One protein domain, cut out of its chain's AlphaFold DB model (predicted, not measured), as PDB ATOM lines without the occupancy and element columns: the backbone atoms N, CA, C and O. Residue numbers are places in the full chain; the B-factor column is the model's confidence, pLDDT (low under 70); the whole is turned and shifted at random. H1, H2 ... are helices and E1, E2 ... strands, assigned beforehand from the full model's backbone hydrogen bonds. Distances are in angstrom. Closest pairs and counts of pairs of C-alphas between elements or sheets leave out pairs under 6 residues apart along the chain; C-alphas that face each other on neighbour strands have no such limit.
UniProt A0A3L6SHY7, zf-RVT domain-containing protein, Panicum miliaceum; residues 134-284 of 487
ATOM      1  N   ALA A 134     -56.205 -54.386  33.326       94.88
ATOM      2  CA  ALA A 134     -54.871 -54.603  32.764       94.88
ATOM      3  C   ALA A 134     -54.865 -54.675  31.222       94.88
ATOM      4  O   ALA A 134     -53.905 -54.250  30.578       94.88
ATOM      5  N   MET A 135     -55.918 -55.194  30.589       94.88
ATOM      6  CA  MET A 135     -56.036 -55.181  29.126       94.88
ATOM      7  C   MET A 135     -56.216 -53.754  28.592       94.88
ATOM      8  O   MET A 135     -55.581 -53.389  27.603       94.88
ATOM      9  N   LEU A 136     -57.013 -52.930  29.274       94.50
ATOM     10  CA  LEU A 136     -57.270 -51.540  28.886       94.50
ATOM     11  C   LEU A 136     -56.043 -50.641  29.032       94.50
ATOM     12  O   LEU A 136     -55.827 -49.769  28.188       94.50
ATOM     13  N   GLY A 137     -55.178 -50.909  30.015       93.25
ATOM     14  CA  GLY A 137     -53.891 -50.220  30.120       93.25
ATOM     15  C   GLY A 137     -53.025 -50.370  28.860       93.25
ATOM     16  O   GLY A 137     -52.300 -49.452  28.488       93.25
ATOM     17  N   LYS A 138     -53.175 -51.458  28.090       91.56
ATOM     18  CA  LYS A 138     -52.462 -51.610  26.810       91.56
ATOM     19  C   LYS A 138     -52.900 -50.573  25.770       91.56
ATOM     20  O   LYS A 138     -52.072 -50.141  24.973       91.56
ATOM     21  N   GLN A 139     -54.176 -50.181  25.754       89.75
ATOM     22  CA  GLN A 139     -54.655 -49.158  24.819       89.75
ATOM     23  C   GLN A 139     -54.094 -47.793  25.181       89.75
ATOM     24  O   GLN A 139     -53.575 -47.098  24.317       89.75
ATOM     25  N   TRP A 140     -54.111 -47.458  26.468       87.31
ATOM     26  CA  TRP A 140     -53.491 -46.234  26.957       87.31
ATOM     27  C   TRP A 140     -51.994 -46.192  26.629       87.31
ATOM     28  O   TRP A 140     -51.523 -45.203  26.074       87.31
ATOM     29  N   TRP A 141     -51.262 -47.292  26.852       91.44
ATOM     30  CA  TRP A 141     -49.834 -47.378  26.518       91.44
ATOM     31  C   TRP A 141     -49.568 -47.061  25.044       91.44
ATOM     32  O   TRP A 141     -48.629 -46.337  24.720       91.44
ATOM     33  N   ARG A 142     -50.423 -47.550  24.135       90.38
ATOM     34  CA  ARG A 142     -50.317 -47.252  22.698       90.38
ATOM     35  C   ARG A 142     -50.571 -45.780  22.382       90.38
ATOM     36  O   ARG A 142     -49.905 -45.255  21.502       90.38
ATOM     37  N   LEU A 143     -51.514 -45.137  23.071       88.31
ATOM     38  CA  LEU A 143     -51.833 -43.722  22.850       88.31
ATOM     39  C   LEU A 143     -50.685 -42.804  23.272       88.31
ATOM     40  O   LEU A 143     -50.444 -41.802  22.610       88.31
ATOM     41  N   VAL A 144     -49.955 -43.176  24.324       85.75
ATOM     42  CA  VAL A 144     -48.819 -42.390  24.822       85.75
ATOM     43  C   VAL A 144     -47.525 -42.669  24.067       85.75
ATOM     44  O   VAL A 144     -46.769 -41.748  23.797       85.75
ATOM     45  N   THR A 145     -47.276 -43.918  23.672       88.00
ATOM     46  CA  THR A 145     -46.056 -44.277  22.920       88.00
ATOM     47  C   THR A 145     -46.145 -44.018  21.419       88.00
ATOM     48  O   THR A 145     -45.121 -44.009  20.745       88.00
ATOM     49  N   LYS A 146     -47.353 -43.853  20.867       90.31
ATOM     50  CA  LYS A 146     -47.580 -43.596  19.433       90.31
ATOM     51  C   LYS A 146     -48.583 -42.451  19.228       90.31
ATOM     52  O   LYS A 146     -49.681 -42.698  18.706       90.31
ATOM     53  N   PRO A 147     -48.219 -41.214  19.618       88.75
ATOM     54  CA  PRO A 147     -49.109 -40.054  19.533       88.75
ATOM     55  C   PRO A 147     -49.529 -39.727  18.091       88.75
ATOM     56  O   PRO A 147     -50.659 -39.302  17.869       88.75
ATOM     57  N   GLU A 148     -48.681 -40.037  17.104       90.56
ATOM     58  CA  GLU A 148     -48.954 -39.790  15.679       90.56
ATOM     59  C   GLU A 148     -49.923 -40.781  15.032       90.56
ATOM     60  O   GLU A 148     -50.372 -40.594  13.899       90.56
ATOM     61  N   SER A 149     -50.287 -41.855  15.739       93.19
ATOM     62  CA  SER A 149     -51.265 -42.797  15.203       93.19
ATOM     63  C   SER A 149     -52.618 -42.113  14.988       93.19
ATOM     64  O   SER A 149     -53.063 -41.315  15.813       93.19
ATOM     65  N   LEU A 150     -53.327 -42.479  13.913       91.25
ATOM     66  CA  LEU A 150     -54.659 -41.931  13.617       91.25
ATOM     67  C   LEU A 150     -55.603 -42.031  14.826       91.25
ATOM     68  O   LEU A 150     -56.326 -41.090  15.141       91.25
ATOM     69  N   CYS A 151     -55.558 -43.155  15.546       89.25
ATOM     70  CA  CYS A 151     -56.354 -43.364  16.752       89.25
ATOM     71  C   CYS A 151     -56.024 -42.343  17.854       89.25
ATOM     72  O   CYS A 151     -56.943 -41.768  18.437       89.25
ATOM     73  N   ALA A 152     -54.737 -42.083  18.110       90.81
ATOM     74  CA  ALA A 152     -54.305 -41.095  19.094       90.81
ATOM     75  C   ALA A 152     -54.704 -39.672  18.688       90.81
ATOM     76  O   ALA A 152     -55.301 -38.962  19.495       90.81
ATOM     77  N   ARG A 153     -54.493 -39.292  17.423       91.81
ATOM     78  CA  ARG A 153     -54.879 -37.975  16.891       91.81
ATOM     79  C   ARG A 153     -56.386 -37.720  16.986       91.81
ATOM     80  O   ARG A 153     -56.805 -36.664  17.457       91.81
ATOM     81  N   VAL A 154     -57.206 -38.704  16.611       90.75
ATOM     82  CA  VAL A 154     -58.676 -38.607  16.686       90.75
ATOM     83  C   VAL A 154     -59.160 -38.514  18.135       90.75
ATOM     84  O   VAL A 154     -60.041 -37.708  18.443       90.75
ATOM     85  N   LEU A 155     -58.604 -39.321  19.046       89.88
ATOM     86  CA  LEU A 155     -58.988 -39.271  20.459       89.88
ATOM     87  C   LEU A 155     -58.530 -37.973  21.132       89.88
ATOM     88  O   LEU A 155     -59.316 -37.415  21.900       89.88
ATOM     89  N   LYS A 156     -57.333 -37.467  20.802       89.62
ATOM     90  CA  LYS A 156     -56.834 -36.159  21.248       89.62
ATOM     91  C   LYS A 156     -57.788 -35.049  20.832       89.62
ATOM     92  O   LYS A 156     -58.377 -34.413  21.702       89.62
ATOM     93  N   GLY A 157     -58.057 -34.914  19.532       89.88
ATOM     94  CA  GLY A 157     -58.958 -33.877  19.021       89.88
ATOM     95  C   GLY A 157     -60.363 -33.931  19.634       89.88
ATOM     96  O   GLY A 157     -60.953 -32.902  19.947       89.88
ATOM     97  N   ARG A 158     -60.902 -35.131  19.887       88.62
ATOM     98  CA  ARG A 158     -62.251 -35.280  20.458       88.62
ATOM     99  C   ARG A 158     -62.317 -35.032  21.968       88.62
ATOM    100  O   ARG A 158     -63.298 -34.467  22.471       88.62
ATOM    101  N   TYR A 159     -61.337 -35.519  22.725       89.06
ATOM    102  CA  TYR A 159     -61.453 -35.619  24.181       89.06
ATOM    103  C   TYR A 159     -60.519 -34.691  24.957       89.06
ATOM    104  O   TYR A 159     -60.948 -34.217  26.006       89.06
ATOM    105  N   TYR A 160     -59.329 -34.384  24.444       88.06
ATOM    106  CA  TYR A 160     -58.284 -33.620  25.140       88.06
ATOM    107  C   TYR A 160     -57.437 -32.822  24.130       88.06
ATOM    108  O   TYR A 160     -56.268 -33.106  23.913       88.06
ATOM    109  N   HIS A 161     -58.054 -31.861  23.443       87.06
ATOM    110  CA  HIS A 161     -57.386 -31.090  22.387       87.06
ATOM    111  C   HIS A 161     -56.307 -30.156  22.951       87.06
ATOM    112  O   HIS A 161     -55.193 -30.170  22.432       87.06
ATOM    113  N   ASP A 162     -56.612 -29.468  24.057       85.31
ATOM    114  CA  ASP A 162     -55.726 -28.461  24.665       85.31
ATOM    115  C   ASP A 162     -54.952 -28.958  25.891       85.31
ATOM    116  O   ASP A 162     -54.124 -28.240  26.439       85.31
ATOM    117  N   THR A 163     -55.231 -30.173  26.364       83.44
ATOM    118  CA  THR A 163     -54.647 -30.695  27.606       83.44
ATOM    119  C   THR A 163     -53.785 -31.914  27.353       83.44
ATOM    120  O   THR A 163     -53.915 -32.622  26.346       83.44
ATOM    121  N   ASN A 164     -52.959 -32.241  28.341       79.69
ATOM    122  CA  ASN A 164     -52.235 -33.496  28.332       79.69
ATOM    123  C   ASN A 164     -53.178 -34.676  28.567       79.69
ATOM    124  O   ASN A 164     -54.214 -34.591  29.230       79.69
ATOM    125  N   PHE A 165     -52.790 -35.833  28.040       75.94
ATOM    126  CA  PHE A 165     -53.584 -37.051  28.162       75.94
ATOM    127  C   PHE A 165     -53.762 -37.516  29.618       75.94
ATOM    128  O   PHE A 165     -54.777 -38.121  29.964       75.94
ATOM    129  N   MET A 166     -52.792 -37.205  30.485       78.69
ATOM    130  CA  MET A 166     -52.860 -37.491  31.922       78.69
ATOM    131  C   MET A 166     -53.942 -36.678  32.635       78.69
ATOM    132  O   MET A 166     -54.602 -37.214  33.521       78.69
ATOM    133  N   GLU A 167     -54.185 -35.443  32.203       82.06
ATOM    134  CA  GLU A 167     -55.162 -34.509  32.786       82.06
ATOM    135  C   GLU A 167     -56.571 -34.695  32.212       82.06
ATOM    136  O   GLU A 167     -57.548 -34.162  32.735       82.06
ATOM    137  N   ALA A 168     -56.700 -35.476  31.138       85.00
ATOM    138  CA  ALA A 168     -57.957 -35.625  30.428       85.00
ATOM    139  C   ALA A 168     -59.073 -36.168  31.344       85.00
ATOM    140  O   ALA A 168     -58.940 -37.216  31.982       85.00
ATOM    141  N   THR A 169     -60.209 -35.479  31.405       84.12
ATOM    142  CA  THR A 169     -61.317 -35.852  32.291       84.12
ATOM    143  C   THR A 169     -62.426 -36.607  31.557       84.12
ATOM    144  O   THR A 169     -62.500 -36.695  30.322       84.12
ATOM    145  N   ARG A 170     -63.327 -37.213  32.334       82.69
ATOM    146  CA  ARG A 170     -64.505 -37.888  31.792       82.69
ATOM    147  C   ARG A 170     -65.570 -36.859  31.403       82.69
ATOM    148  O   ARG A 170     -66.273 -36.335  32.259       82.69
ATOM    149  N   LYS A 171     -65.788 -36.670  30.099       79.88
ATOM    150  CA  LYS A 171     -66.926 -35.885  29.582       79.88
ATOM    151  C   LYS A 171     -68.262 -36.632  29.770       79.88
ATOM    152  O   LYS A 171     -68.318 -37.859  29.630       79.88
ATOM    153  N   LYS A 172     -69.364 -35.904  30.020       76.31
ATOM    154  CA  LYS A 172     -70.725 -36.452  30.271       76.31
ATOM    155  C   LYS A 172     -71.189 -37.439  29.185       76.31
ATOM    156  O   LYS A 172     -71.705 -38.513  29.491       76.31
ATOM    157  N   HIS A 173     -70.896 -37.132  27.921       79.00
ATOM    158  CA  HIS A 173     -71.252 -37.944  26.749       79.00
ATOM    159  C   HIS A 173     -70.058 -38.701  26.142       79.00
ATOM    160  O   HIS A 173     -70.022 -38.976  24.945       79.00
ATOM    161  N   ALA A 174     -69.059 -39.038  26.963       84.50
ATOM    162  CA  ALA A 174     -67.916 -39.832  26.528       84.50
ATOM    163  C   ALA A 174     -68.331 -41.204  25.979       84.50
ATOM    164  O   ALA A 174     -69.140 -41.898  26.609       84.50
ATOM    165  N   SER A 175     -67.716 -41.614  24.862       85.81
ATOM    166  CA  SER A 175     -67.885 -42.961  24.311       85.81
ATOM    167  C   SER A 175     -67.384 -44.027  25.287       85.81
ATOM    168  O   SER A 175     -66.538 -43.765  26.145       85.81
ATOM    169  N   GLN A 176     -67.881 -45.257  25.144       84.44
ATOM    170  CA  GLN A 176     -67.431 -46.369  25.987       84.44
ATOM    171  C   GLN A 176     -65.940 -46.655  25.804       84.44
ATOM    172  O   GLN A 176     -65.252 -46.928  26.781       84.44
ATOM    173  N   THR A 177     -65.423 -46.501  24.585       86.56
ATOM    174  CA  THR A 177     -63.986 -46.592  24.301       86.56
ATOM    175  C   THR A 177     -63.195 -45.567  25.111       86.56
ATOM    176  O   THR A 177     -62.196 -45.924  25.722       86.56
ATOM    177  N   TRP A 178     -63.657 -44.312  25.189       88.69
ATOM    178  CA  TRP A 178     -62.979 -43.287  25.989       88.69
ATOM    179  C   TRP A 178     -63.007 -43.608  27.480       88.69
ATOM    180  O   TRP A 178     -61.994 -43.501  28.164       88.69
ATOM    181  N   ARG A 179     -64.151 -44.075  27.988       89.12
ATOM    182  CA  ARG A 179     -64.267 -44.528  29.383       89.12
ATOM    183  C   ARG A 179     -63.325 -45.695  29.676       89.12
ATOM    184  O   ARG A 179     -62.740 -45.738  30.751       89.12
ATOM    185  N   ALA A 180     -63.161 -46.613  28.727       89.88
ATOM    186  CA  ALA A 180     -62.251 -47.743  28.849       89.88
ATOM    187  C   ALA A 180     -60.778 -47.294  28.849       89.88
ATOM    188  O   ALA A 180     -59.990 -47.768  29.663       89.88
ATOM    189  N   VAL A 181     -60.421 -46.327  28.001       89.94
ATOM    190  CA  VAL A 181     -59.092 -45.696  27.990       89.94
ATOM    191  C   VAL A 181     -58.798 -44.985  29.316       89.94
ATOM    192  O   VAL A 181     -57.726 -45.190  29.883       89.94
ATOM    193  N   LEU A 182     -59.756 -44.214  29.847       89.56
ATOM    194  CA  LEU A 182     -59.625 -43.562  31.155       89.56
ATOM    195  C   LEU A 182     -59.480 -44.580  32.292       89.56
ATOM    196  O   LEU A 182     -58.602 -44.427  33.126       89.56
ATOM    197  N   ALA A 183     -60.265 -45.659  32.289       88.94
ATOM    198  CA  ALA A 183     -60.111 -46.731  33.272       88.94
ATOM    199  C   ALA A 183     -58.723 -47.395  33.190       88.94
ATOM    200  O   ALA A 183     -58.131 -47.743  34.209       88.94
ATOM    201  N   GLY A 184     -58.171 -47.545  31.981       87.38
ATOM    202  CA  GLY A 184     -56.801 -48.017  31.777       87.38
ATOM    203  C   GLY A 184     -55.739 -47.073  32.353       87.38
ATOM    204  O   GLY A 184     -54.732 -47.558  32.869       87.38
ATOM    205  N   ARG A 185     -55.961 -45.749  32.315       87.50
ATOM    206  CA  ARG A 185     -55.041 -44.743  32.878       87.50
ATOM    207  C   ARG A 185     -54.793 -44.973  34.364       87.50
ATOM    208  O   ARG A 185     -53.641 -44.980  34.785       87.50
ATOM    209  N   ASP A 186     -55.854 -45.194  35.135       81.88
ATOM    210  CA  ASP A 186     -55.753 -45.326  36.592       81.88
ATOM    211  C   ASP A 186     -54.866 -46.524  36.980       81.88
ATOM    212  O   ASP A 186     -54.092 -46.458  37.930       81.88
ATOM    213  N   VAL A 187     -54.891 -47.610  36.198       80.00
ATOM    214  CA  VAL A 187     -53.982 -48.763  36.370       80.00
ATOM    215  C   VAL A 187     -52.531 -48.362  36.147       80.00
ATOM    216  O   VAL A 187     -51.634 -48.765  36.887       80.00
ATOM    217  N   LEU A 188     -52.303 -47.600  35.088       82.19
ATOM    218  CA  LEU A 188     -50.979 -47.275  34.600       82.19
ATOM    219  C   LEU A 188     -50.263 -46.240  35.454       82.19
ATOM    220  O   LEU A 188     -49.059 -46.371  35.630       82.19
ATOM    221  N   GLN A 189     -50.968 -45.269  36.032       83.12
ATOM    222  CA  GLN A 189     -50.364 -44.272  36.930       83.12
ATOM    223  C   GLN A 189     -49.531 -44.922  38.052       83.12
ATOM    224  O   GLN A 189     -48.495 -44.401  38.458       83.12
ATOM    225  N   HIS A 190     -49.919 -46.125  38.482       81.31
ATOM    226  CA  HIS A 190     -49.216 -46.885  39.512       81.31
ATOM    227  C   HIS A 190     -47.925 -47.574  39.042       81.31
ATOM    228  O   HIS A 190     -47.112 -47.949  39.880       81.31
ATOM    229  N   GLY A 191     -47.693 -47.755  37.741       88.62
ATOM    230  CA  GLY A 191     -46.470 -48.390  37.216       88.62
ATOM    231  C   GLY A 191     -45.763 -47.602  36.112       88.62
ATOM    232  O   GLY A 191     -44.775 -48.079  35.562       88.62
ATOM    233  N   LEU A 192     -46.276 -46.425  35.760       90.31
ATOM    234  CA  LEU A 192     -45.631 -45.502  34.841       90.31
ATOM    235  C   LEU A 192     -44.520 -44.740  35.539       90.31
ATOM    236  O   LEU A 192     -44.685 -44.266  36.663       90.31
ATOM    237  N   ILE A 193     -43.430 -44.582  34.806       92.06
ATOM    238  CA  ILE A 193     -42.291 -43.781  35.203       92.06
ATOM    239  C   ILE A 193     -41.728 -43.059  33.982       92.06
ATOM    240  O   ILE A 193     -41.744 -43.614  32.882       92.06
ATOM    241  N   LYS A 194     -41.250 -41.829  34.146       91.38
ATOM    242  CA  LYS A 194     -40.500 -41.129  33.105       91.38
ATOM    243  C   LYS A 194     -39.045 -41.577  33.120       91.38
ATOM    244  O   LYS A 194     -38.444 -41.740  34.178       91.38
ATOM    245  N   ARG A 195     -38.495 -41.815  31.933       91.00
ATOM    246  CA  ARG A 195     -37.060 -41.994  31.717       91.00
ATOM    247  C   ARG A 195     -36.514 -40.686  31.182       91.00
ATOM    248  O   ARG A 195     -36.989 -40.231  30.144       91.00
ATOM    249  N   ILE A 196     -35.547 -40.144  31.906       91.75
ATOM    250  CA  ILE A 196     -34.976 -38.835  31.628       91.75
ATOM    251  C   ILE A 196     -34.052 -38.904  30.415       91.75
ATOM    252  O   ILE A 196     -33.200 -39.798  30.317       91.75
ATOM    253  N   SER A 197     -34.249 -37.952  29.510       89.88
ATOM    254  CA  SER A 197     -33.315 -37.629  28.436       89.88
ATOM    255  C   SER A 197     -32.845 -36.187  28.625       89.88
ATOM    256  O   SER A 197     -31.785 -35.984  29.199       89.88
ATOM    257  N   ASP A 198     -33.639 -35.196  28.214       88.62
ATOM    258  CA  ASP A 198     -33.341 -33.766  28.380       88.62
ATOM    259  C   ASP A 198     -33.960 -33.160  29.648       88.62
ATOM    260  O   ASP A 198     -33.574 -32.069  30.055       88.62
ATOM    261  N   GLY A 199     -34.908 -33.852  30.287       89.56
ATOM    262  CA  GLY A 199     -35.524 -33.436  31.544       89.56
ATOM    263  C   GLY A 199     -36.508 -32.267  31.425       89.56
ATOM    264  O   GLY A 199     -37.158 -31.933  32.417       89.56
ATOM    265  N   GLU A 200     -36.670 -31.666  30.241       89.88
ATOM    266  CA  GLU A 200     -37.504 -30.469  30.040       89.88
ATOM    267  C   GLU A 200     -38.983 -30.767  30.303       89.88
ATOM    268  O   GLU A 200     -39.741 -29.963  30.854       89.88
ATOM    269  N   SER A 201     -39.415 -31.972  29.935       88.75
ATOM    270  CA  SER A 201     -40.814 -32.366  30.051       88.75
ATOM    271  C   SER A 201     -41.165 -32.933  31.429       88.75
ATOM    272  O   SER A 201     -42.348 -33.182  31.683       88.75
ATOM    273  N   THR A 202     -40.189 -33.128  32.325       92.25
ATOM    274  CA  THR A 202     -40.361 -33.804  33.621       92.25
ATOM    275  C   THR A 202     -40.326 -32.833  34.794       92.25
ATOM    276  O   THR A 202     -39.367 -32.088  34.968       92.25
ATOM    277  N   ASP A 203     -41.381 -32.859  35.606       93.44
ATOM    278  CA  ASP A 203     -41.465 -32.110  36.861       93.44
ATOM    279  C   ASP A 203     -40.852 -32.928  38.007       93.44
ATOM    280  O   ASP A 203     -41.248 -34.076  38.231       93.44
ATOM    281  N   ILE A 204     -39.899 -32.339  38.735       94.50
ATOM    282  CA  ILE A 204     -39.125 -33.013  39.791       94.50
ATOM    283  C   ILE A 204     -40.038 -33.596  40.878       94.50
ATOM    284  O   ILE A 204     -39.819 -34.721  41.339       94.50
ATOM    285  N   TRP A 205     -41.064 -32.844  41.274       92.75
ATOM    286  CA  TRP A 205     -41.855 -33.083  42.483       92.75
ATOM    287  C   TRP A 205     -43.181 -33.799  42.173       92.75
ATOM    288  O   TRP A 205     -43.729 -34.565  42.980       92.75
ATOM    289  N   ARG A 206     -43.735 -33.577  40.976       89.38
ATOM    290  CA  ARG A 206     -45.042 -34.106  40.557       89.38
ATOM    291  C   ARG A 206     -44.944 -35.393  39.757       89.38
ATOM    292  O   ARG A 206     -45.824 -36.248  39.924       89.38
ATOM    293  N   ASP A 207     -43.917 -35.567  38.933       90.94
ATOM    294  CA  ASP A 207     -43.784 -36.758  38.097       90.94
ATOM    295  C   ASP A 207     -43.069 -37.893  38.826       90.94
ATOM    296  O   ASP A 207     -42.275 -37.686  39.735       90.94
ATOM    297  N   ARG A 208     -43.359 -39.135  38.425       92.62
ATOM    298  CA  ARG A 208     -42.585 -40.302  38.859       92.62
ATOM    299  C   ARG A 208     -41.438 -40.503  37.880       92.62
ATOM    300  O   ARG A 208     -41.702 -40.866  36.734       92.62
ATOM    301  N   TRP A 209     -40.202 -40.303  38.314       93.56
ATOM    302  CA  TRP A 209     -39.009 -40.413  37.465       93.56
ATOM    303  C   TRP A 209     -37.811 -41.095  38.147       93.56
ATOM    304  O   TRP A 209     -36.845 -41.429  37.465       93.56
ATOM    305  N   LEU A 210     -37.910 -41.410  39.447       94.06
ATOM    306  CA  LEU A 210     -36.899 -42.157  40.208       94.06
ATOM    307  C   LEU A 210     -37.287 -43.649  40.352       94.06
ATOM    308  O   LEU A 210     -38.072 -44.003  41.234       94.06
ATOM    309  N   PRO A 211     -36.815 -44.563  39.480       89.69
ATOM    310  CA  PRO A 211     -37.192 -45.977  39.505       89.69
ATOM    311  C   PRO A 211     -36.826 -46.663  40.815       89.69
ATOM    312  O   PRO A 211     -35.701 -46.545  41.291       89.69
ATOM    313  N   LYS A 212     -37.758 -47.467  41.348       85.62
ATOM    314  CA  LYS A 212     -37.609 -48.234  42.602       85.62
ATOM    315  C   LYS A 212     -37.331 -47.385  43.851       85.62
ATOM    316  O   LYS A 212     -37.063 -47.951  44.908       85.62
ATOM    317  N   HIS A 213     -37.432 -46.068  43.742       89.75
ATOM    318  CA  HIS A 213     -37.192 -45.135  44.825       89.75
ATOM    319  C   HIS A 213     -38.524 -44.741  45.470       89.75
ATOM    320  O   HIS A 213     -39.288 -43.973  44.889       89.75
ATOM    321  N   PHE A 214     -38.851 -45.316  46.630       88.50
ATOM    322  CA  PHE A 214     -40.118 -45.113  47.355       88.50
ATOM    323  C   PHE A 214     -41.366 -45.064  46.442       88.50
ATOM    324  O   PHE A 214     -41.805 -46.093  45.923       88.50
ATOM    325  N   THR A 215     -41.951 -43.878  46.240       85.88
ATOM    326  CA  THR A 215     -43.157 -43.628  45.428       85.88
ATOM    327  C   THR A 215     -42.855 -43.341  43.951       85.88
ATOM    328  O   THR A 215     -43.763 -43.066  43.164       85.88
ATOM    329  N   GLY A 216     -41.597 -43.443  43.533       90.62
ATOM    330  CA  GLY A 216     -41.084 -43.028  42.228       90.62
ATOM    331  C   GLY A 216     -40.634 -41.565  42.179       90.62
ATOM    332  O   GLY A 216     -40.408 -41.052  41.085       90.62
ATOM    333  N   LYS A 217     -40.569 -40.893  43.331       92.81
ATOM    334  CA  LYS A 217     -40.326 -39.454  43.490       92.81
ATOM    335  C   LYS A 217     -39.313 -39.195  44.610       92.81
ATOM    336  O   LYS A 217     -39.152 -40.091  45.449       92.81
ATOM    337  N   PRO A 218     -38.682 -38.012  44.648       93.88
ATOM    338  CA  PRO A 218     -37.929 -37.565  45.816       93.88
ATOM    339  C   PRO A 218     -38.812 -37.556  47.072       93.88
ATOM    340  O   PRO A 218     -40.011 -37.268  46.987       93.88
ATOM    341  N   ILE A 219     -38.236 -37.898  48.226       94.38
ATOM    342  CA  ILE A 219     -38.873 -37.694  49.542       94.38
ATOM    343  C   ILE A 219     -38.543 -36.320  50.133       94.38
ATOM    344  O   ILE A 219     -39.218 -35.878  51.062       94.38
ATOM    345  N   THR A 220     -37.525 -35.654  49.591       92.56
ATOM    346  CA  THR A 220     -37.177 -34.265  49.882       92.56
ATOM    347  C   THR A 220     -38.404 -33.376  49.639       92.56
ATOM    348  O   THR A 220     -39.003 -33.455  48.561       92.56
ATOM    349  N   PRO A 221     -38.813 -32.544  50.615       90.19
ATOM    350  CA  PRO A 221     -39.901 -31.593  50.425       90.19
ATOM    351  C   PRO A 221     -39.546 -30.560  49.350       90.19
ATOM    352  O   PRO A 221     -38.506 -29.917  49.427       90.19
ATOM    353  N   GLY A 222     -40.428 -30.385  48.367       86.06
ATOM    354  CA  GLY A 222     -40.246 -29.391  47.303       86.06
ATOM    355  C   GLY A 222     -40.720 -27.978  47.666       86.06
ATOM    356  O   GLY A 222     -40.576 -27.067  46.857       86.06
ATOM    357  N   ASP A 223     -41.322 -27.782  48.844       84.69
ATOM    358  CA  ASP A 223     -41.876 -26.486  49.244       84.69
ATOM    359  C   ASP A 223     -40.752 -25.454  49.431       84.69
ATOM    360  O   ASP A 223     -39.845 -25.646  50.240       84.69
ATOM    361  N   GLY A 224     -40.820 -24.351  48.678       80.38
ATOM    362  CA  GLY A 224     -39.826 -23.271  48.722       80.38
ATOM    363  C   GLY A 224     -38.601 -23.472  47.825       80.38
ATOM    364  O   GLY A 224     -37.706 -22.634  47.857       80.38
ATOM    365  N   GLN A 225     -38.558 -24.538  47.020       86.94
ATOM    366  CA  GLN A 225     -37.499 -24.745  46.029       86.94
ATOM    367  C   GLN A 225     -37.805 -23.977  44.738       86.94
ATOM    368  O   GLN A 225     -38.927 -24.032  44.237       86.94
ATOM    369  N   GLU A 226     -36.799 -23.298  44.184       87.62
ATOM    370  CA  GLU A 226     -36.923 -22.583  42.902       87.62
ATOM    371  C   GLU A 226     -36.845 -23.531  41.694       87.62
ATOM    372  O   GLU A 226     -37.329 -23.206  40.611       87.62
ATOM    373  N   VAL A 227     -36.282 -24.728  41.895       90.75
ATOM    374  CA  VAL A 227     -36.061 -25.716  40.839       90.75
ATOM    375  C   VAL A 227     -37.295 -26.599  40.656       90.75
ATOM    376  O   VAL A 227     -37.738 -27.282  41.587       90.75
ATOM    377  N   HIS A 228     -37.838 -26.641  39.436       93.06
ATOM    378  CA  HIS A 228     -39.064 -27.395  39.140       93.06
ATOM    379  C   HIS A 228     -38.899 -28.466  38.057       93.06
ATOM    380  O   HIS A 228     -39.607 -29.482  38.093       93.06
ATOM    381  N   ARG A 229     -37.982 -28.281  37.104       94.31
ATOM    382  CA  ARG A 229     -37.730 -29.226  36.007       94.31
ATOM    383  C   ARG A 229     -36.452 -30.008  36.199       94.31
ATOM    384  O   ARG A 229     -35.439 -29.485  36.639       94.31
ATOM    385  N   VAL A 230     -36.484 -31.271  35.780       93.44
ATOM    386  CA  VAL A 230     -35.305 -32.146  35.851       93.44
ATOM    387  C   VAL A 230     -34.158 -31.602  34.993       93.44
ATOM    388  O   VAL A 230     -33.005 -31.761  35.375       93.44
ATOM    389  N   SER A 231     -34.461 -30.897  33.898       93.25
ATOM    390  CA  SER A 231     -33.465 -30.213  33.061       93.25
ATOM    391  C   SER A 231     -32.613 -29.195  33.829       93.25
ATOM    392  O   SER A 231     -31.456 -28.989  33.489       93.25
ATOM    393  N   GLU A 232     -33.160 -28.566  34.873       94.31
ATOM    394  CA  GLU A 232     -32.446 -27.583  35.701       94.31
ATOM    395  C   GLU A 232     -31.427 -28.246  36.646       94.31
ATOM    396  O   GLU A 232     -30.494 -27.599  37.111       94.31
ATOM    397  N   LEU A 233     -31.559 -29.556  36.890       93.88
ATOM    398  CA  LEU A 233     -30.579 -30.364  37.625       93.88
ATOM    399  C   LEU A 233     -29.428 -30.848  36.734       93.88
ATOM    400  O   LEU A 233     -28.573 -31.611  37.189       93.88
ATOM    401  N   MET A 234     -29.423 -30.466  35.457       92.00
ATOM    402  CA  MET A 234     -28.454 -30.916  34.468       92.00
ATOM    403  C   MET A 234     -27.536 -29.764  34.052       92.00
ATOM    404  O   MET A 234     -27.927 -28.604  33.976       92.00
ATOM    405  N   THR A 235     -26.283 -30.089  33.764       91.19
ATOM    406  CA  THR A 235     -25.308 -29.156  33.203       91.19
ATOM    407  C   THR A 235     -25.556 -28.950  31.705       91.19
ATOM    408  O   THR A 235     -26.207 -29.759  31.041       91.19
ATOM    409  N   ALA A 236     -24.944 -27.917  31.116       85.69
ATOM    410  CA  ALA A 236     -24.999 -27.682  29.667       85.69
ATOM    411  C   ALA A 236     -24.412 -28.839  28.824       85.69
ATOM    412  O   ALA A 236     -24.725 -28.962  27.641       85.69
ATOM    413  N   SER A 237     -23.579 -29.703  29.418       85.06
ATOM    414  CA  SER A 237     -23.072 -30.921  28.773       85.06
ATOM    415  C   SER A 237     -24.058 -32.097  28.821       85.06
ATOM    416  O   SER A 237     -23.753 -33.169  28.297       85.06
ATOM    417  N   GLY A 238     -25.238 -31.911  29.428       85.31
ATOM    418  CA  GLY A 238     -26.259 -32.942  29.588       85.31
ATOM    419  C   GLY A 238     -25.886 -34.002  30.624       85.31
ATOM    420  O   GLY A 238     -26.305 -35.146  30.486       85.31
ATOM    421  N   GLN A 239     -25.056 -33.652  31.612       90.19
ATOM    422  CA  GLN A 239     -24.735 -34.497  32.767       90.19
ATOM    423  C   GLN A 239     -25.444 -33.970  34.017       90.19
ATOM    424  O   GLN A 239     -25.891 -32.828  34.035       90.19
ATOM    425  N   TRP A 240     -25.548 -34.780  35.066       94.62
ATOM    426  CA  TRP A 240     -26.097 -34.319  36.341       94.62
ATOM    427  C   TRP A 240     -25.203 -33.243  36.972       94.62
ATOM    428  O   TRP A 240     -23.981 -33.383  36.998       94.62
ATOM    429  N   ASN A 241     -25.811 -32.176  37.490       94.81
ATOM    430  CA  ASN A 241     -25.126 -31.180  38.309       94.81
ATOM    431  C   ASN A 241     -25.049 -31.700  39.752       94.81
ATOM    432  O   ASN A 241     -25.957 -31.478  40.552       94.81
ATOM    433  N   GLU A 242     -23.994 -32.459  40.056       95.50
ATOM    434  CA  GLU A 242     -23.847 -33.142  41.348       95.50
ATOM    435  C   GLU A 242     -23.868 -32.186  42.544       95.50
ATOM    436  O   GLU A 242     -24.482 -32.512  43.560       95.50
ATOM    437  N   ASP A 243     -23.245 -31.011  42.421       95.38
ATOM    438  CA  ASP A 243     -23.176 -30.023  43.500       95.38
ATOM    439  C   ASP A 243     -24.577 -29.500  43.841       95.38
ATOM    440  O   ASP A 243     -25.008 -29.578  44.992       95.38
ATOM    441  N   LEU A 244     -25.335 -29.091  42.818       94.88
ATOM    442  CA  LEU A 244     -26.714 -28.622  42.970       94.88
ATOM    443  C   LEU A 244     -27.636 -29.719  43.524       94.88
ATOM    444  O   LEU A 244     -28.485 -29.468  44.377       94.88
ATOM    445  N   ILE A 245     -27.470 -30.960  43.059       95.94
ATOM    446  CA  ILE A 245     -28.281 -32.090  43.527       95.94
ATOM    447  C   ILE A 245     -28.014 -32.374  45.011       95.94
ATOM    448  O   ILE A 245     -28.953 -32.632  45.763       95.94
ATOM    449  N   ARG A 246     -26.755 -32.327  45.457       96.31
ATOM    450  CA  ARG A 246     -26.397 -32.549  46.867       96.31
ATOM    451  C   ARG A 246     -26.833 -31.406  47.781       96.31
ATOM    452  O   ARG A 246     -27.040 -31.649  48.967       96.31
ATOM    453  N   GLU A 247     -26.959 -30.195  47.246       94.38
ATOM    454  CA  GLU A 247     -27.466 -29.029  47.970       94.38
ATOM    455  C   GLU A 247     -28.983 -29.111  48.200       94.38
ATOM    456  O   GLU A 247     -29.455 -28.867  49.309       94.38
ATOM    457  N   ILE A 248     -29.743 -29.489  47.167       94.44
ATOM    458  CA  ILE A 248     -31.212 -29.472  47.203       94.44
ATOM    459  C   ILE A 248     -31.790 -30.725  47.873       94.44
ATOM    460  O   ILE A 248     -32.763 -30.634  48.622       94.44
ATOM    461  N   PHE A 249     -31.246 -31.906  47.573       95.94
ATOM    462  CA  PHE A 249     -31.880 -33.180  47.912       95.94
ATOM    463  C   PHE A 249     -31.274 -33.839  49.148       95.94
ATOM    464  O   PHE A 249     -30.067 -33.806  49.385       95.94
ATOM    465  N   PHE A 250     -32.109 -34.558  49.904       95.69
ATOM    466  CA  PHE A 250     -31.617 -35.476  50.926       95.69
ATOM    467  C   PHE A 250     -30.642 -36.496  50.318       95.69
ATOM    468  O   PHE A 250     -30.845 -36.925  49.180       95.69
ATOM    469  N   PRO A 251     -29.631 -36.970  51.074       95.88
ATOM    470  CA  PRO A 251     -28.590 -37.844  50.533       95.88
ATOM    471  C   PRO A 251     -29.115 -39.080  49.787       95.88
ATOM    472  O   PRO A 251     -28.556 -39.461  48.764       95.88
ATOM    473  N   VAL A 252     -30.217 -39.671  50.264       96.06
ATOM    474  CA  VAL A 252     -30.858 -40.846  49.643       96.06
ATOM    475  C   VAL A 252     -31.456 -40.514  48.268       96.06
ATOM    476  O   VAL A 252     -31.311 -41.296  47.329       96.06
ATOM    477  N   ASP A 253     -32.085 -39.346  48.136       95.88
ATOM    478  CA  ASP A 253     -32.661 -38.866  46.878       95.88
ATOM    479  C   ASP A 253     -31.559 -38.473  45.896       95.88
ATOM    480  O   ASP A 253     -31.591 -38.875  44.735       95.88
ATOM    481  N   ALA A 254     -30.562 -37.723  46.379       96.06
ATOM    482  CA  ALA A 254     -29.412 -37.290  45.596       96.06
ATOM    483  C   ALA A 254     -28.681 -38.492  44.984       96.06
ATOM    484  O   ALA A 254     -28.409 -38.516  43.783       96.06
ATOM    485  N   GLU A 255     -28.409 -39.523  45.792       95.56
ATOM    486  CA  GLU A 255     -27.794 -40.763  45.322       95.56
ATOM    487  C   GLU A 255     -28.648 -41.449  44.246       95.56
ATOM    488  O   GLU A 255     -28.125 -41.854  43.206       95.56
ATOM    489  N   ALA A 256     -29.965 -41.529  44.451       95.31
ATOM    490  CA  ALA A 256     -30.871 -42.122  43.475       95.31
ATOM    491  C   ALA A 256     -30.902 -41.348  42.146       95.31
ATOM    492  O   ALA A 256     -30.941 -41.980  41.090       95.31
ATOM    493  N   ILE A 257     -30.864 -40.010  42.188       95.44
ATOM    494  CA  ILE A 257     -30.815 -39.140  41.001       95.44
ATOM    495  C   ILE A 257     -29.510 -39.365  40.233       95.44
ATOM    496  O   ILE A 257     -29.548 -39.667  39.040       95.44
ATOM    497  N   MET A 258     -28.363 -39.285  40.915       93.94
ATOM    498  CA  MET A 258     -27.039 -39.408  40.289       93.94
ATOM    499  C   MET A 258     -26.805 -40.786  39.646       93.94
ATOM    500  O   MET A 258     -26.060 -40.901  38.676       93.94
ATOM    501  N   GLN A 259     -27.469 -41.839  40.135       93.06
ATOM    502  CA  GLN A 259     -27.410 -43.180  39.539       93.06
ATOM    503  C   GLN A 259     -28.231 -43.328  38.246       93.06
ATOM    504  O   GLN A 259     -28.150 -44.372  37.585       93.06
ATOM    505  N   LEU A 260     -29.048 -42.337  37.869       91.56
ATOM    506  CA  LEU A 260     -29.875 -42.446  36.673       91.56
ATOM    507  C   LEU A 260     -29.066 -42.252  35.392       91.56
ATOM    508  O   LEU A 260     -28.422 -41.217  35.222       91.56
ATOM    509  N   PRO A 261     -29.167 -43.193  34.436       88.06
ATOM    510  CA  PRO A 261     -28.547 -43.016  33.137       88.06
ATOM    511  C   PRO A 261     -29.319 -41.968  32.332       88.06
ATOM    512  O   PRO A 261     -30.507 -42.151  32.045       88.06
ATOM    513  N   ILE A 262     -28.620 -40.913  31.918       83.62
ATOM    514  CA  ILE A 262     -29.142 -39.895  31.003       83.62
ATOM    515  C   ILE A 262     -29.066 -40.440  29.575       83.62
ATOM    516  O   ILE A 262     -28.032 -40.952  29.134       83.62
ATOM    517  N   ARG A 263     -30.184 -40.384  28.848       75.88
ATOM    518  CA  ARG A 263     -30.261 -40.872  27.467       75.88
ATOM    519  C   ARG A 263     -29.904 -39.771  26.466       75.88
ATOM    520  O   ARG A 263     -30.347 -38.640  26.643       75.88
ATOM    521  N   PRO A 264     -29.185 -40.086  25.374       70.44
ATOM    522  CA  PRO A 264     -28.960 -39.121  24.305       70.44
ATOM    523  C   PRO A 264     -30.272 -38.796  23.574       70.44
ATOM    524  O   PRO A 264     -30.967 -39.719  23.155       70.44
ATOM    525  N   ARG A 265     -30.551 -37.489  23.438       63.50
ATOM    526  CA  ARG A 265     -31.479 -36.808  22.508       63.50
ATOM    527  C   ARG A 265     -32.627 -37.663  21.953       63.50
ATOM    528  O   ARG A 265     -32.427 -38.337  20.954       63.50
ATOM    529  N   ASP A 266     -33.803 -37.553  22.584       67.50
ATOM    530  CA  ASP A 266     -35.148 -37.728  21.986       67.50
ATOM    531  C   ASP A 266     -36.255 -37.487  23.047       67.50
ATOM    532  O   ASP A 266     -37.154 -38.310  23.213       67.50
ATOM    533  N   GLY A 267     -36.183 -36.386  23.813       82.38
ATOM    534  CA  GLY A 267     -37.170 -36.050  24.853       82.38
ATOM    535  C   GLY A 267     -37.309 -37.089  25.978       82.38
ATOM    536  O   GLY A 267     -36.848 -38.234  25.890       82.38
ATOM    537  N   ASP A 268     -37.955 -36.724  27.083       88.69
ATOM    538  CA  ASP A 268     -38.274 -37.731  28.099       88.69
ATOM    539  C   ASP A 268     -39.362 -38.687  27.598       88.69
ATOM    540  O   ASP A 268     -40.359 -38.297  26.981       88.69
ATOM    541  N   VAL A 269     -39.213 -39.971  27.926       88.69
ATOM    542  CA  VAL A 269     -40.143 -41.013  27.476       88.69
ATOM    543  C   VAL A 269     -40.790 -41.739  28.640       88.69
ATOM    544  O   VAL A 269     -40.165 -42.050  29.655       88.69
ATOM    545  N   TRP A 270     -42.061 -42.098  28.471       90.06
ATOM    546  CA  TRP A 270     -42.746 -42.964  29.421       90.06
ATOM    547  C   TRP A 270     -42.213 -44.396  29.342       90.06
ATOM    548  O   TRP A 270     -42.048 -44.972  28.267       90.06
ATOM    549  N   ALA A 271     -42.010 -44.995  30.508       92.00
ATOM    550  CA  ALA A 271     -41.638 -46.382  30.694       92.00
ATOM    551  C   ALA A 271     -42.581 -47.067  31.686       92.00
ATOM    552  O   ALA A 271     -43.139 -46.461  32.599       92.00
ATOM    553  N   TRP A 272     -42.744 -48.368  31.499       94.06
ATOM    554  CA  TRP A 272     -43.448 -49.242  32.419       94.06
ATOM    555  C   TRP A 272     -42.457 -49.875  33.402       94.06
ATOM    556  O   TRP A 272     -41.783 -50.850  33.071       94.06
ATOM    557  N   GLU A 273     -42.367 -49.306  34.604       92.06
ATOM    558  CA  GLU A 273     -41.408 -49.666  35.658       92.06
ATOM    559  C   GLU A 273     -41.374 -51.171  36.005       92.06
ATOM    560  O   GLU A 273     -40.278 -51.713  36.174       92.06
ATOM    561  N   PRO A 274     -42.510 -51.901  36.061       91.88
ATOM    562  CA  PRO A 274     -42.492 -53.329  36.380       91.88
ATOM    563  C   PRO A 274     -41.772 -54.230  35.363       91.88
ATOM    564  O   PRO A 274     -41.552 -55.407  35.657       91.88
ATOM    565  N   GLU A 275     -41.453 -53.735  34.165       93.56
ATOM    566  CA  GLU A 275     -40.787 -54.501  33.109       93.56
ATOM    567  C   GLU A 275     -39.401 -53.925  32.812       93.56
ATOM    568  O   GLU A 275     -39.231 -52.721  32.643       93.56
ATOM    569  N   ARG A 276     -38.395 -54.796  32.654       88.62
ATOM    570  CA  ARG A 276     -36.990 -54.379  32.452       88.62
ATOM    571  C   ARG A 276     -36.811 -53.459  31.241       88.62
ATOM    572  O   ARG A 276     -36.126 -52.444  31.312       88.62
ATOM    573  N   HIS A 277     -37.478 -53.776  30.135       89.00
ATOM    574  CA  HIS A 277     -37.403 -52.973  28.912       89.00
ATOM    575  C   HIS A 277     -38.235 -51.682  28.987       89.00
ATOM    576  O   HIS A 277     -38.092 -50.808  28.135       89.00
ATOM    577  N   GLY A 278     -39.061 -51.512  30.023       90.69
ATOM    578  CA  GLY A 278     -39.981 -50.383  30.145       90.69
ATOM    579  C   GLY A 278     -41.196 -50.488  29.225       90.69
ATOM    580  O   GLY A 278     -41.897 -49.501  29.049       90.69
ATOM    581  N   ILE A 279     -41.449 -51.652  28.620       93.12
ATOM    582  CA  ILE A 279     -42.591 -51.873  27.725       93.12
ATOM    583  C   ILE A 279     -43.746 -52.453  28.531       93.12
ATOM    584  O   ILE A 279     -43.582 -53.448  29.236       93.12
ATOM    585  N   TYR A 280     -44.932 -51.867  28.386       94.19
ATOM    586  CA  TYR A 280     -46.125 -52.358  29.058       94.19
ATOM    587  C   TYR A 280     -46.445 -53.811  28.703       94.19
ATOM    588  O   TYR A 280     -46.576 -54.176  27.529       94.19
ATOM    589  N   SER A 281     -46.693 -54.626  29.729       95.12
ATOM    590  CA  SER A 281     -47.258 -55.958  29.559       95.12
ATOM    591  C   SER A 281     -48.514 -56.116  30.413       95.12
ATOM    592  O   SER A 281     -48.552 -55.770  31.594       95.12
ATOM    593  N   VAL A 282     -49.561 -56.706  29.827       94.19
ATOM    594  CA  VAL A 282     -50.806 -57.020  30.557       94.19
ATOM    595  C   VAL A 282     -50.503 -57.925  31.758       94.19
ATOM    596  O   VAL A 282     -51.156 -57.835  32.794       94.19
ATOM    597  N   ARG A 283     -49.484 -58.787  31.643       93.75
ATOM    598  CA  ARG A 283     -49.066 -59.708  32.703       93.75
ATOM    599  C   ARG A 283     -48.539 -58.967  33.931       93.75
ATOM    600  O   ARG A 283     -48.929 -59.327  35.041       93.75
ATOM    601  N   SER A 284     -47.643 -57.994  33.765       94.12
ATOM    602  CA  SER A 284     -47.100 -57.238  34.901       94.12
ATOM    603  C   SER A 284     -48.109 -56.245  35.462       94.12
ATOM    604  O   SER A 284     -48.222 -56.158  36.680       94.12
TER     605      SER A 284
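What this domain is: This is residues 134 to 284 of the 487 residues of the protein "zf-RVT domain-containing protein" of Panicum miliaceum (UniProt A0A3L6SHY7). Two groups of helices stand at the two ends of an elongated body, with a short two-stranded ladder, E1 and E2, in the middle between them. H1, H2 and H3 make one end, with H1 and H3 crossing nearly at right angles; H4, H5 and H6 make the other, where H5 and H6 form a helical hairpin and a long unnamed stretch, residues 196 to 229, winds between E1 and H4. The printed part has 151 residues with six named helices and two named strands, in the order H1 H2 H3 E1 H4 H5 H6 E2; the sheet, E1 - E2, is antiparallel. The class is mostly helix, though under half of the residues are in named elements. The whole is compact, with a radius of gyration of the C-alphas of 16.8 A, and its spans of 50 by 33 by 29 A make it only just elongated.

How they stand to each other: E1, residues 192 to 195, and E2, residues 269 to 272, are antiparallel neighbours, at 137 degrees between their directions. N 193 and O 271 are 2.9 A apart and N 271 and O 193 are 2.8 A apart, both within hydrogen-bond range. H1, residues 134 to 145, comes closest to E2 at the C-alphas of Thr 145 and Trp 270, 7.4 A apart. H1 touches H3, residues 176 to 189, about perpendicular at 87 degrees; their closest C-alphas, of Gly 137 and Gly 184, are 4.0 A apart. H2, residues 150 to 159, is close to H1 but not clearly touching, with the closest C-alphas, of Leu 143 and Ala 152, 5.2 A apart. At the other end, H5, residues 242 to 248, and H6, residues 251 to 258, are a helical hairpin: they touch and run opposite ways at a steep tilt of 41 degrees, the closest C-alphas, of Ile 245 and Ala 254, being 5.7 A apart. H4, residues 230 to 233, is close to H5 but not clearly touching, with the C-alphas of Leu 233 and Ile 245, the closest, 6.6 A apart. H1 and H6 are among the pairs that stay apart. In H2, H5 and H6 every O i to N i+4 pair is within hydrogen-bond range, against 6 of 8 in H1 and 9 of 10 in H3; H4 is too short for such a pair.

Where its parts are: E1 runs 9.8 A and E2 10.2 A from first to last C-alpha. H3 is the longest helix, 20.4 A, followed by H1 with 16.8 A, H2 with 14.1 A, H6 with 10.5 A, H5 with 10.1 A and H4 with 5.4 A. H1 begins at C-alpha 134 (-54.871, -54.603, 32.764), and E2 ends at C-alpha 272 (-43.448, -49.242, 32.419).

The domain as a whole: The two C-alphas farthest apart, of His 173 and Asp 243, are 51.5 A apart, while those of Ala 134 and Ser 284 are 8.5 A apart. The printed part has no cut. The links from H2 to H3, 16 residues, and from E1 to H4, 34 residues, are long. The mean pLDDT of the printed part is 89.3, and residues 265 to 266 are under 70.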